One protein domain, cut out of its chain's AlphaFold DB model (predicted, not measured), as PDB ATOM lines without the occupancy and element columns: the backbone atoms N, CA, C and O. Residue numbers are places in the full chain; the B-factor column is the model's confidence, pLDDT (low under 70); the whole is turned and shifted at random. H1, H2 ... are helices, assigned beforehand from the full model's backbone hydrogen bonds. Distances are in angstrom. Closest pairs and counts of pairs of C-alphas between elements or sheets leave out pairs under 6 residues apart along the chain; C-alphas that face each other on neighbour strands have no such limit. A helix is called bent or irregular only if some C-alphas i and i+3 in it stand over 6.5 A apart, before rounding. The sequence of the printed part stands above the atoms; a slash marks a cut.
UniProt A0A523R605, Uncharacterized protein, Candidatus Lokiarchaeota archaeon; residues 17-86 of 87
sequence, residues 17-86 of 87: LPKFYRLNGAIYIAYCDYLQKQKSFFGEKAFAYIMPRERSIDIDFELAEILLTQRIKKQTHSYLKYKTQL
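What this domain is: This is residues 17 to 86 of the 87 residues of an uncharacterized protein of Candidatus Lokiarchaeota archaeon (UniProt A0A523R605). One long straight helix, H2, sticks out as a free arm from a loose body of loops, residues 17 to 58, which holds the single short helix H1 at its far end from H2. The chain stretch 39 to 60 leads back from H1 along the long axis to the start of H2. The printed part has 70 residues with two named helices, H1 then H2, and no named strand; its class is all helix, with 32 residues, under half, in named elements. The whole is extended, with a radius of gyration of the C-alphas of 21.9 A, and spans 69 by 33 by 15 A, a rod whose length owes much to the arm H2.

Where its parts are: H2 comprises residues 61 to 85 and measures 36.7 A from C-alpha 61 at (144.129, 87.474, 105.696) to C-alpha 85 at (125.115, 56.710, 111.867). H1, residues 32 to 38, measures 10.0 A and begins with C-alpha 32 at (142.892, 117.606, 99.427).

How they stand to each other: Residues 59 to 86, of which 61 to 85 belong to H2, stand free. H1 and H2 are apart, with no C-alpha of the one within 8 A of the other. A long link of 22 residues, 39 to 60, joins them. In both H1 and H2 every O i to N i+4 pair is within hydrogen-bond range, and neither helix is bent.

The domain as a whole: The two C-alphas farthest apart are those of Lys 37 and Leu 86, at 70.7 A. Without the stretch that stands free, the body has 42 residues, spans 35 by 23 by 12 A and has a radius of gyration of 12.5 A. The printed part has no cut. The mean pLDDT of the printed part is 92.2, and residue 86 is under 70.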
ATOM      1  N   LEU A  17     139.187 101.904 134.380       90.50
ATOM      2  CA  LEU A  17     140.060 102.575 133.433       90.50
ATOM      3  C   LEU A  17     139.260 103.574 132.588       90.50
ATOM      4  O   LEU A  17     138.109 103.307 132.233       90.50
ATOM      5  N   PRO A  18     139.875 104.707 132.205       90.69
ATOM      6  CA  PRO A  18     139.260 105.627 131.265       90.69
ATOM      7  C   PRO A  18     138.873 104.916 129.971       90.69
ATOM      8  O   PRO A  18     139.608 104.065 129.458       90.69
ATOM      9  N   LYS A  19     137.731 105.313 129.409       91.44
ATOM     10  CA  LYS A  19     137.346 104.885 128.069       91.44
ATOM     11  C   LYS A  19     138.439 105.309 127.089       91.44
ATOM     12  O   LYS A  19     138.830 106.473 127.058       91.44
ATOM     13  N   PHE A  20     138.907 104.365 126.284       92.06
ATOM     14  CA  PHE A  20     139.892 104.620 125.243       92.06
ATOM     15  C   PHE A  20     139.315 104.259 123.876       92.06
ATOM     16  O   PHE A  20     138.403 103.438 123.761       92.06
ATOM     17  N   TYR A  21     139.870 104.882 122.843       93.81
ATOM     18  CA  TYR A  21     139.526 104.631 121.451       93.81
ATOM     19  C   TYR A  21     140.797 104.285 120.685       93.81
ATOM     20  O   TYR A  21     141.895 104.694 121.062       93.81
ATOM     21  N   ARG A  22     140.642 103.520 119.609       94.56
ATOM     22  CA  ARG A  22     141.722 103.154 118.696       94.56
ATOM     23  C   ARG A  22     141.274 103.473 117.278       94.56
ATOM     24  O   ARG A  22     140.103 103.282 116.957       94.56
ATOM     25  N   LEU A  23     142.206 103.913 116.442       95.44
ATOM     26  CA  LEU A  23     141.985 103.985 115.002       95.44
ATOM     27  C   LEU A  23     141.689 102.577 114.467       95.44
ATOM     28  O   LEU A  23     142.345 101.611 114.857       95.44
ATOM     29  N   ASN A  24     140.673 102.457 113.617       95.12
ATOM     30  CA  ASN A  24     140.222 101.170 113.080       95.12
ATOM     31  C   ASN A  24     140.612 100.956 111.611       95.12
ATOM     32  O   ASN A  24     140.246  99.939 111.045       95.12
ATOM     33  N   GLY A  25     141.303 101.918 110.988       93.25
ATOM     34  CA  GLY A  25     141.719 101.823 109.588       93.25
ATOM     35  C   GLY A  25     140.604 102.052 108.558       93.25
ATOM     36  O   GLY A  25     140.909 102.155 107.378       93.25
ATOM     37  N   ALA A  26     139.340 102.178 108.976       96.06
ATOM     38  CA  ALA A  26     138.203 102.119 108.060       96.06
ATOM     39  C   ALA A  26     137.991 103.400 107.240       96.06
ATOM     40  O   ALA A  26     137.678 103.329 106.055       96.06
ATOM     41  N   ILE A  27     138.093 104.575 107.871       95.88
ATOM     42  CA  ILE A  27     137.769 105.860 107.235       95.88
ATOM     43  C   ILE A  27     138.767 106.929 107.684       95.88
ATOM     44  O   ILE A  27     138.898 107.201 108.877       95.88
ATOM     45  N   TYR A  28     139.394 107.587 106.707       96.69
ATOM     46  CA  TYR A  28     140.150 108.827 106.877       96.69
ATOM     47  C   TYR A  28     139.665 109.830 105.828       96.69
ATOM     48  O   TYR A  28     139.733 109.557 104.633       96.69
ATOM     49  N   ILE A  29     139.142 110.975 106.271       95.88
ATOM     50  CA  ILE A  29     138.588 112.017 105.393       95.88
ATOM     51  C   ILE A  29     139.324 113.321 105.680       95.88
ATOM     52  O   ILE A  29     139.411 113.749 106.829       95.88
ATOM     53  N   ALA A  30     139.835 113.958 104.633       96.25
ATOM     54  CA  ALA A  30     140.454 115.274 104.697       96.25
ATOM     55  C   ALA A  30     140.223 116.019 103.378       96.25
ATOM     56  O   ALA A  30     140.091 115.394 102.325       96.25
ATOM     57  N   TYR A  31     140.216 117.351 103.428       96.19
ATOM     58  CA  TYR A  31     140.305 118.154 102.210       96.19
ATOM     59  C   TYR A  31     141.661 117.924 101.529       96.19
ATOM     60  O   TYR A  31     142.688 117.783 102.200       96.19
ATOM     61  N   CYS A  32     141.677 117.893 100.194       96.69
ATOM     62  CA  CYS A  32     142.892 117.606  99.427       96.69
ATOM     63  C   CYS A  32     144.018 118.609  99.717       96.69
ATOM     64  O   CYS A  32     145.171 118.213  99.880       96.69
ATOM     65  N   ASP A  33     143.688 119.896  99.827       96.62
ATOM     66  CA  ASP A  33     144.650 120.959 100.117       96.62
ATOM     67  C   ASP A  33     145.228 120.841 101.538       96.62
ATOM     68  O   ASP A  33     146.428 121.042 101.736       96.62
ATOM     69  N   TYR A  34     144.402 120.448 102.514       95.31
ATOM     70  CA  TYR A  34     144.851 120.135 103.868       95.31
ATOM     71  C   TYR A  34     145.862 118.988 103.851       95.31
ATOM     72  O   TYR A  34     146.966 119.142 104.372       95.31
ATOM     73  N   LEU A  35     145.529 117.866 103.204       95.94
ATOM     74  CA  LEU A  35     146.415 116.701 103.148       95.94
ATOM     75  C   LEU A  35     147.722 117.022 102.407       95.94
ATOM     76  O   LEU A  35     148.801 116.601 102.828       95.94
ATOM     77  N   GLN A  36     147.651 117.812 101.334       96.44
ATOM     78  CA  GLN A  36     148.825 118.208 100.562       96.44
ATOM     79  C   GLN A  36     149.789 119.081 101.375       96.44
ATOM     80  O   GLN A  36     151.002 118.892 101.240       96.44
ATOM     81  N   LYS A  37     149.263 119.990 102.211       95.88
ATOM     82  CA  LYS A  37     150.044 120.883 103.083       95.88
ATOM     83  C   LYS A  37     150.571 120.174 104.331       95.88
ATOM     84  O   LYS A  37     151.746 120.305 104.642       95.88
ATOM     85  N   GLN A  38     149.718 119.423 105.027       94.88
ATOM     86  CA  GLN A  38     150.033 118.832 106.334       94.88
ATOM     87  C   GLN A  38     150.697 117.456 106.246       94.88
ATOM     88  O   GLN A  38     151.259 116.986 107.231       94.88
ATOM     89  N   LYS A  39     150.613 116.783 105.087       95.75
ATOM     90  CA  LYS A  39     151.138 115.420 104.863       95.75
ATOM     91  C   LYS A  39     150.651 114.397 105.899       95.75
ATOM     92  O   LYS A  39     151.309 113.394 106.152       95.75
ATOM     93  N   SER A  40     149.490 114.654 106.494       95.44
ATOM     94  CA  SER A  40     148.911 113.866 107.572       95.44
ATOM     95  C   SER A  40     147.395 114.027 107.578       95.44
ATOM     96  O   SER A  40     146.875 115.102 107.275       95.44
ATOM     97  N   PHE A  41     146.685 112.967 107.964       95.06
ATOM     98  CA  PHE A  41     145.253 113.023 108.280       95.06
ATOM     99  C   PHE A  41     144.986 113.552 109.698       95.06
ATOM    100  O   PHE A  41     143.840 113.797 110.062       95.06
ATOM    101  N   PHE A  42     146.035 113.733 110.502       94.38
ATOM    102  CA  PHE A  42     145.950 114.173 111.890       94.38
ATOM    103  C   PHE A  42     146.406 115.625 112.036       94.38
ATOM    104  O   PHE A  42     147.324 116.074 111.352       94.38
ATOM    105  N   GLY A  43     145.767 116.353 112.948       91.31
ATOM    106  CA  GLY A  43     146.114 117.725 113.313       91.31
ATOM    107  C   GLY A  43     145.051 118.342 114.217       91.31
ATOM    108  O   GLY A  43     144.084 117.677 114.583       91.31
ATOM    109  N   GLU A  44     145.208 119.618 114.559       91.31
ATOM    110  CA  GLU A  44     144.342 120.319 115.526       91.31
ATOM    111  C   GLU A  44     142.859 120.352 115.129       91.31
ATOM    112  O   GLU A  44     141.986 120.414 115.989       91.31
ATOM    113  N   LYS A  45     142.561 120.287 113.823       90.06
ATOM    114  CA  LYS A  45     141.193 120.292 113.278       90.06
ATOM    115  C   LYS A  45     140.628 118.892 113.008       90.06
ATOM    116  O   LYS A  45     139.569 118.779 112.394       90.06
ATOM    117  N   ALA A  46     141.332 117.829 113.396       93.94
ATOM    118  CA  ALA A  46     140.859 116.465 113.200       93.94
ATOM    119  C   ALA A  46     139.813 116.093 114.262       93.94
ATOM    120  O   ALA A  46     140.003 116.333 115.453       93.94
ATOM    121  N   PHE A  47     138.731 115.446 113.831       95.25
ATOM    122  CA  PHE A  47     137.681 114.940 114.714       95.25
ATOM    123  C   PHE A  47     137.541 113.428 114.556       95.25
ATOM    124  O   PHE A  47     137.691 112.886 113.461       95.25
ATOM    125  N   ALA A  48     137.235 112.739 115.656       95.25
ATOM    126  CA  ALA A  48     137.012 111.301 115.649       95.25
ATOM    127  C   ALA A  48     135.540 110.971 115.369       95.25
ATOM    128  O   ALA A  48     134.640 111.493 116.027       95.25
ATOM    129  N   TYR A  49     135.304 110.034 114.452       96.00
ATOM    130  CA  TYR A  49     134.011 109.372 114.298       96.00
ATOM    131  C   TYR A  49     134.032 108.036 115.047       96.00
ATOM    132  O   TYR A  49     134.815 107.141 114.722       96.00
ATOM    133  N   ILE A  50     133.184 107.894 116.069       97.06
ATOM    134  CA  ILE A  50     133.106 106.662 116.862       97.06
ATOM    135  C   ILE A  50     132.259 105.640 116.104       97.06
ATOM    136  O   ILE A  50     131.043 105.783 115.983       97.06
ATOM    137  N   MET A  51     132.907 104.583 115.627       96.62
ATOM    138  CA  MET A  51     132.257 103.489 114.914       96.62
ATOM    139  C   MET A  51     131.923 102.319 115.865       96.62
ATOM    140  O   MET A  51     132.727 102.015 116.751       96.62
ATOM    141  N   PRO A  52     130.772 101.633 115.696       96.88
ATOM    142  CA  PRO A  52     130.480 100.391 116.412       96.88
ATOM    143  C   PRO A  52     131.560  99.327 116.185       96.88
ATOM    144  O   PRO A  52     132.193  99.278 115.122       96.88
ATOM    145  N   ARG A  53     131.770  98.458 117.179       94.75
ATOM    146  CA  ARG A  53     132.862  97.473 117.175       94.75
ATOM    147  C   ARG A  53     132.728  96.478 116.026       94.75
ATOM    148  O   ARG A  53     133.728  96.122 115.415       94.75
ATOM    149  N   GLU A  54     131.503  96.080 115.717       95.31
ATOM    150  CA  GLU A  54     131.153  95.095 114.691       95.31
ATOM    151  C   GLU A  54     131.526  95.586 113.287       95.31
ATOM    152  O   GLU A  54     131.787  94.780 112.402       95.31
ATOM    153  N   ARG A  55     131.600  96.912 113.095       95.31
ATOM    154  CA  ARG A  55     132.026  97.551 111.839       95.31
ATOM    155  C   ARG A  55     133.493  97.994 111.843       95.31
ATOM    156  O   ARG A  55     133.944  98.588 110.876       95.31
ATOM    157  N   SER A  56     134.225  97.729 112.926       95.69
ATOM    158  CA  SER A  56     135.593  98.219 113.155       95.69
ATOM    159  C   SER A  56     136.635  97.093 113.194       95.69
ATOM    160  O   SER A  56     137.702  97.265 113.789       95.69
ATOM    161  N   ILE A  57     136.297  95.924 112.648       91.94
ATOM    162  CA  ILE A  57     137.187  94.763 112.579       91.94
ATOM    163  C   ILE A  57     138.019  94.890 111.306       91.94
ATOM    164  O   ILE A  57     137.461  94.903 110.212       91.94
ATOM    165  N   ASP A  58     139.336  94.981 111.474       91.50
ATOM    166  CA  ASP A  58     140.284  94.914 110.366       91.50
ATOM    167  C   ASP A  58     140.484  93.451 109.954       91.50
ATOM    168  O   ASP A  58     140.560  92.568 110.819       91.50
ATOM    169  N   ILE A  59     140.507  93.185 108.649       89.88
ATOM    170  CA  ILE A  59     140.636  91.823 108.130       89.88
ATOM    171  C   ILE A  59     142.118  91.504 107.998       89.88
ATOM    172  O   ILE A  59     142.808  92.027 107.129       89.88
ATOM    173  N   ASP A  60     142.573  90.574 108.827       91.62
ATOM    174  CA  ASP A  60     143.857  89.913 108.652       91.62
ATOM    175  C   ASP A  60     143.648  88.642 107.814       91.62
ATOM    176  O   ASP A  60     142.875  87.756 108.196       91.62
ATOM    177  N   PHE A  61     144.292  88.578 106.645       92.31
ATOM    178  CA  PHE A  61     144.129  87.474 105.696       92.31
ATOM    179  C   PHE A  61     144.555  86.123 106.277       92.31
ATOM    180  O   PHE A  61     143.858  85.134 106.056       92.31
ATOM    181  N   GLU A  62     145.643  86.077 107.048       94.75
ATOM    182  CA  GLU A  62     146.151  84.836 107.637       94.75
ATOM    183  C   GLU A  62     145.162  84.308 108.682       94.75
ATOM    184  O   GLU A  62     144.764  83.137 108.669       94.75
ATOM    185  N   LEU A  63     144.667  85.198 109.547       93.62
ATOM    186  CA  LEU A  63     143.643  84.831 110.521       93.62
ATOM    187  C   LEU A  63     142.342  84.388 109.836       93.62
ATOM    188  O   LEU A  63     141.721  83.408 110.261       93.62
ATOM    189  N   ALA A  64     141.924  85.083 108.775       93.94
ATOM    190  CA  ALA A  64     140.728  84.733 108.015       93.94
ATOM    191  C   ALA A  64     140.845  83.336 107.381       93.94
ATOM    192  O   ALA A  64     139.907  82.539 107.482       93.94
ATOM    193  N   GLU A  65     141.998  83.009 106.795       96.31
ATOM    194  CA  GLU A  65     142.282  81.694 106.213       96.31
ATOM    195  C   GLU A  65     142.233  80.577 107.266       96.31
ATOM    196  O   GLU A  65     141.582  79.542 107.059       96.31
ATOM    197  N   ILE A  66     142.851  80.798 108.431       96.81
ATOM    198  CA  ILE A  66     142.829  79.846 109.550       96.81
ATOM    199  C   ILE A  66     141.386  79.585 109.998       96.81
ATOM    200  O   ILE A  66     140.972  78.427 110.138       96.81
ATOM    201  N   LEU A  67     140.597  80.644 110.202       95.38
ATOM    202  CA  LEU A  67     139.206  80.533 110.643       95.38
ATOM    203  C   LEU A  67     138.332  79.818 109.604       95.38
ATOM    204  O   LEU A  67     137.513  78.965 109.968       95.38
ATOM    205  N   LEU A  68     138.527  80.115 108.315       95.81
ATOM    206  CA  LEU A  68     137.812  79.463 107.221       95.81
ATOM    207  C   LEU A  68     138.142  77.967 107.160       95.81
ATOM    208  O   LEU A  68     137.237  77.128 107.126       95.81
ATOM    209  N   THR A  69     139.424  77.618 107.249       96.44
ATOM    210  CA  THR A  69     139.888  76.226 107.257       96.44
ATOM    211  C   THR A  69     139.318  75.450 108.444       96.44
ATOM    212  O   THR A  69     138.835  74.324 108.289       96.44
ATOM    213  N   GLN A  70     139.317  76.044 109.643       96.31
ATOM    214  CA  GLN A  70     138.717  75.430 110.830       96.31
ATOM    215  C   GLN A  70     137.210  75.206 110.662       96.31
ATOM    216  O   GLN A  70     136.694  74.159 111.062       96.31
ATOM    217  N   ARG A  71     136.499  76.167 110.060       96.19
ATOM    218  CA  ARG A  71     135.065  76.046 109.774       96.19
ATOM    219  C   ARG A  71     134.787  74.886 108.819       96.19
ATOM    220  O   ARG A  71     133.921  74.067 109.128       96.19
ATOM    221  N   ILE A  72     135.543  74.780 107.725       96.50
ATOM    222  CA  ILE A  72     135.413  73.692 106.744       96.50
ATOM    223  C   ILE A  72     135.667  72.336 107.413       96.50
ATOM    224  O   ILE A  72     134.821  71.448 107.335       96.50
ATOM    225  N   LYS A  73     136.767  72.186 108.168       94.50
ATOM    226  CA  LYS A  73     137.089  70.935 108.883       94.50
ATOM    227  C   LYS A  73     135.967  70.489 109.828       94.50
ATOM    228  O   LYS A  73     135.625  69.306 109.853       94.50
ATOM    229  N   LYS A  74     135.366  71.417 110.585       92.69
ATOM    230  CA  LYS A  74     134.238  71.112 111.488       92.69
ATOM    231  C   LYS A  74     132.999  70.631 110.728       92.69
ATOM    232  O   LYS A  74     132.354  69.685 111.176       92.69
ATOM    233  N   GLN A  75     132.684  71.247 109.589       91.88
ATOM    234  CA  GLN A  75     131.557  70.837 108.747       91.88
ATOM    235  C   GLN A  75     131.777  69.445 108.149       91.88
ATOM    236  O   GLN A  75     130.891  68.597 108.251       91.88
ATOM    237  N   THR A  76     132.976  69.173 107.625       89.50
ATOM    238  CA  THR A  76     133.338  67.852 107.093       89.50
ATOM    239  C   THR A  76     133.230  66.771 108.167       89.50
ATOM    240  O   THR A  76     132.622  65.731 107.931       89.50
ATOM    241  N   HIS A  77     133.746  67.025 109.375       86.62
ATOM    242  CA  HIS A  77     133.649  66.077 110.492       86.62
ATOM    243  C   HIS A  77     132.201  65.800 110.914       86.62
ATOM    244  O   HIS A  77     131.825  64.651 111.141       86.62
ATOM    245  N   SER A  78     131.371  66.846 110.992       85.31
ATOM    246  CA  SER A  78     129.947  66.705 111.315       85.31
ATOM    247  C   SER A  78     129.203  65.879 110.264       85.31
ATOM    248  O   SER A  78     128.397  65.020 110.616       85.31
ATOM    249  N   TYR A  79     129.490  66.113 108.982       82.38
ATOM    250  CA  TYR A  79     128.888  65.372 107.875       82.38
ATOM    251  C   TYR A  79     129.297  63.892 107.882       82.38
ATOM    252  O   TYR A  79     128.443  63.015 107.747       82.38
ATOM    253  N   LEU A  80     130.584  63.602 108.101       84.19
ATOM    254  CA  LEU A  80     131.083  62.227 108.191       84.19
ATOM    255  C   LEU A  80     130.445  61.464 109.359       84.19
ATOM    256  O   LEU A  80     129.999  60.338 109.156       84.19
ATOM    257  N   LYS A  81     130.311  62.094 110.538       80.31
ATOM    258  CA  LYS A  81     129.611  61.505 111.695       80.31
ATOM    259  C   LYS A  81     128.155  61.146 111.396       80.31
ATOM    260  O   LYS A  81     127.717  60.057 111.753       80.31
ATOM    261  N   TYR A  82     127.419  62.046 110.744       81.06
ATOM    262  CA  TYR A  82     126.031  61.795 110.351       81.06
ATOM    263  C   TYR A  82     125.931  60.606 109.383       81.06
ATOM    264  O   TYR A  82     125.117  59.709 109.580       81.06
ATOM    265  N   LYS A  83     126.816  60.541 108.380       76.50
ATOM    266  CA  LYS A  83     126.819  59.457 107.388       76.50
ATOM    267  C   LYS A  83     127.154  58.088 107.996       76.50
ATOM    268  O   LYS A  83     126.600  57.089 107.559       76.50
ATOM    269  N   THR A  84     128.022  58.032 109.009       72.31
ATOM    270  CA  THR A  84     128.344  56.784 109.727       72.31
ATOM    271  C   THR A  84     127.238  56.286 110.660       72.31
ATOM    272  O   THR A  84     127.288  55.131 111.045       72.31
ATOM    273  N   GLN A  85     126.265  57.123 111.041       71.19
ATOM    274  CA  GLN A  85     125.115  56.710 111.867       71.19
ATOM    275  C   GLN A  85     123.948  56.142 111.043       71.19
ATOM    276  O   GLN A  85     123.008  55.601 111.615       71.19
ATOM    277  N   LEU A  86     123.981  56.309 109.718       63.59
ATOM    278  CA  LEU A  86     122.939  55.862 108.788       63.59
ATOM    279  C   LEU A  86     123.252  54.515 108.110       63.59
ATOM    280  O   LEU A  86     122.415  54.027 107.355       63.59
TER     281      LEU A  86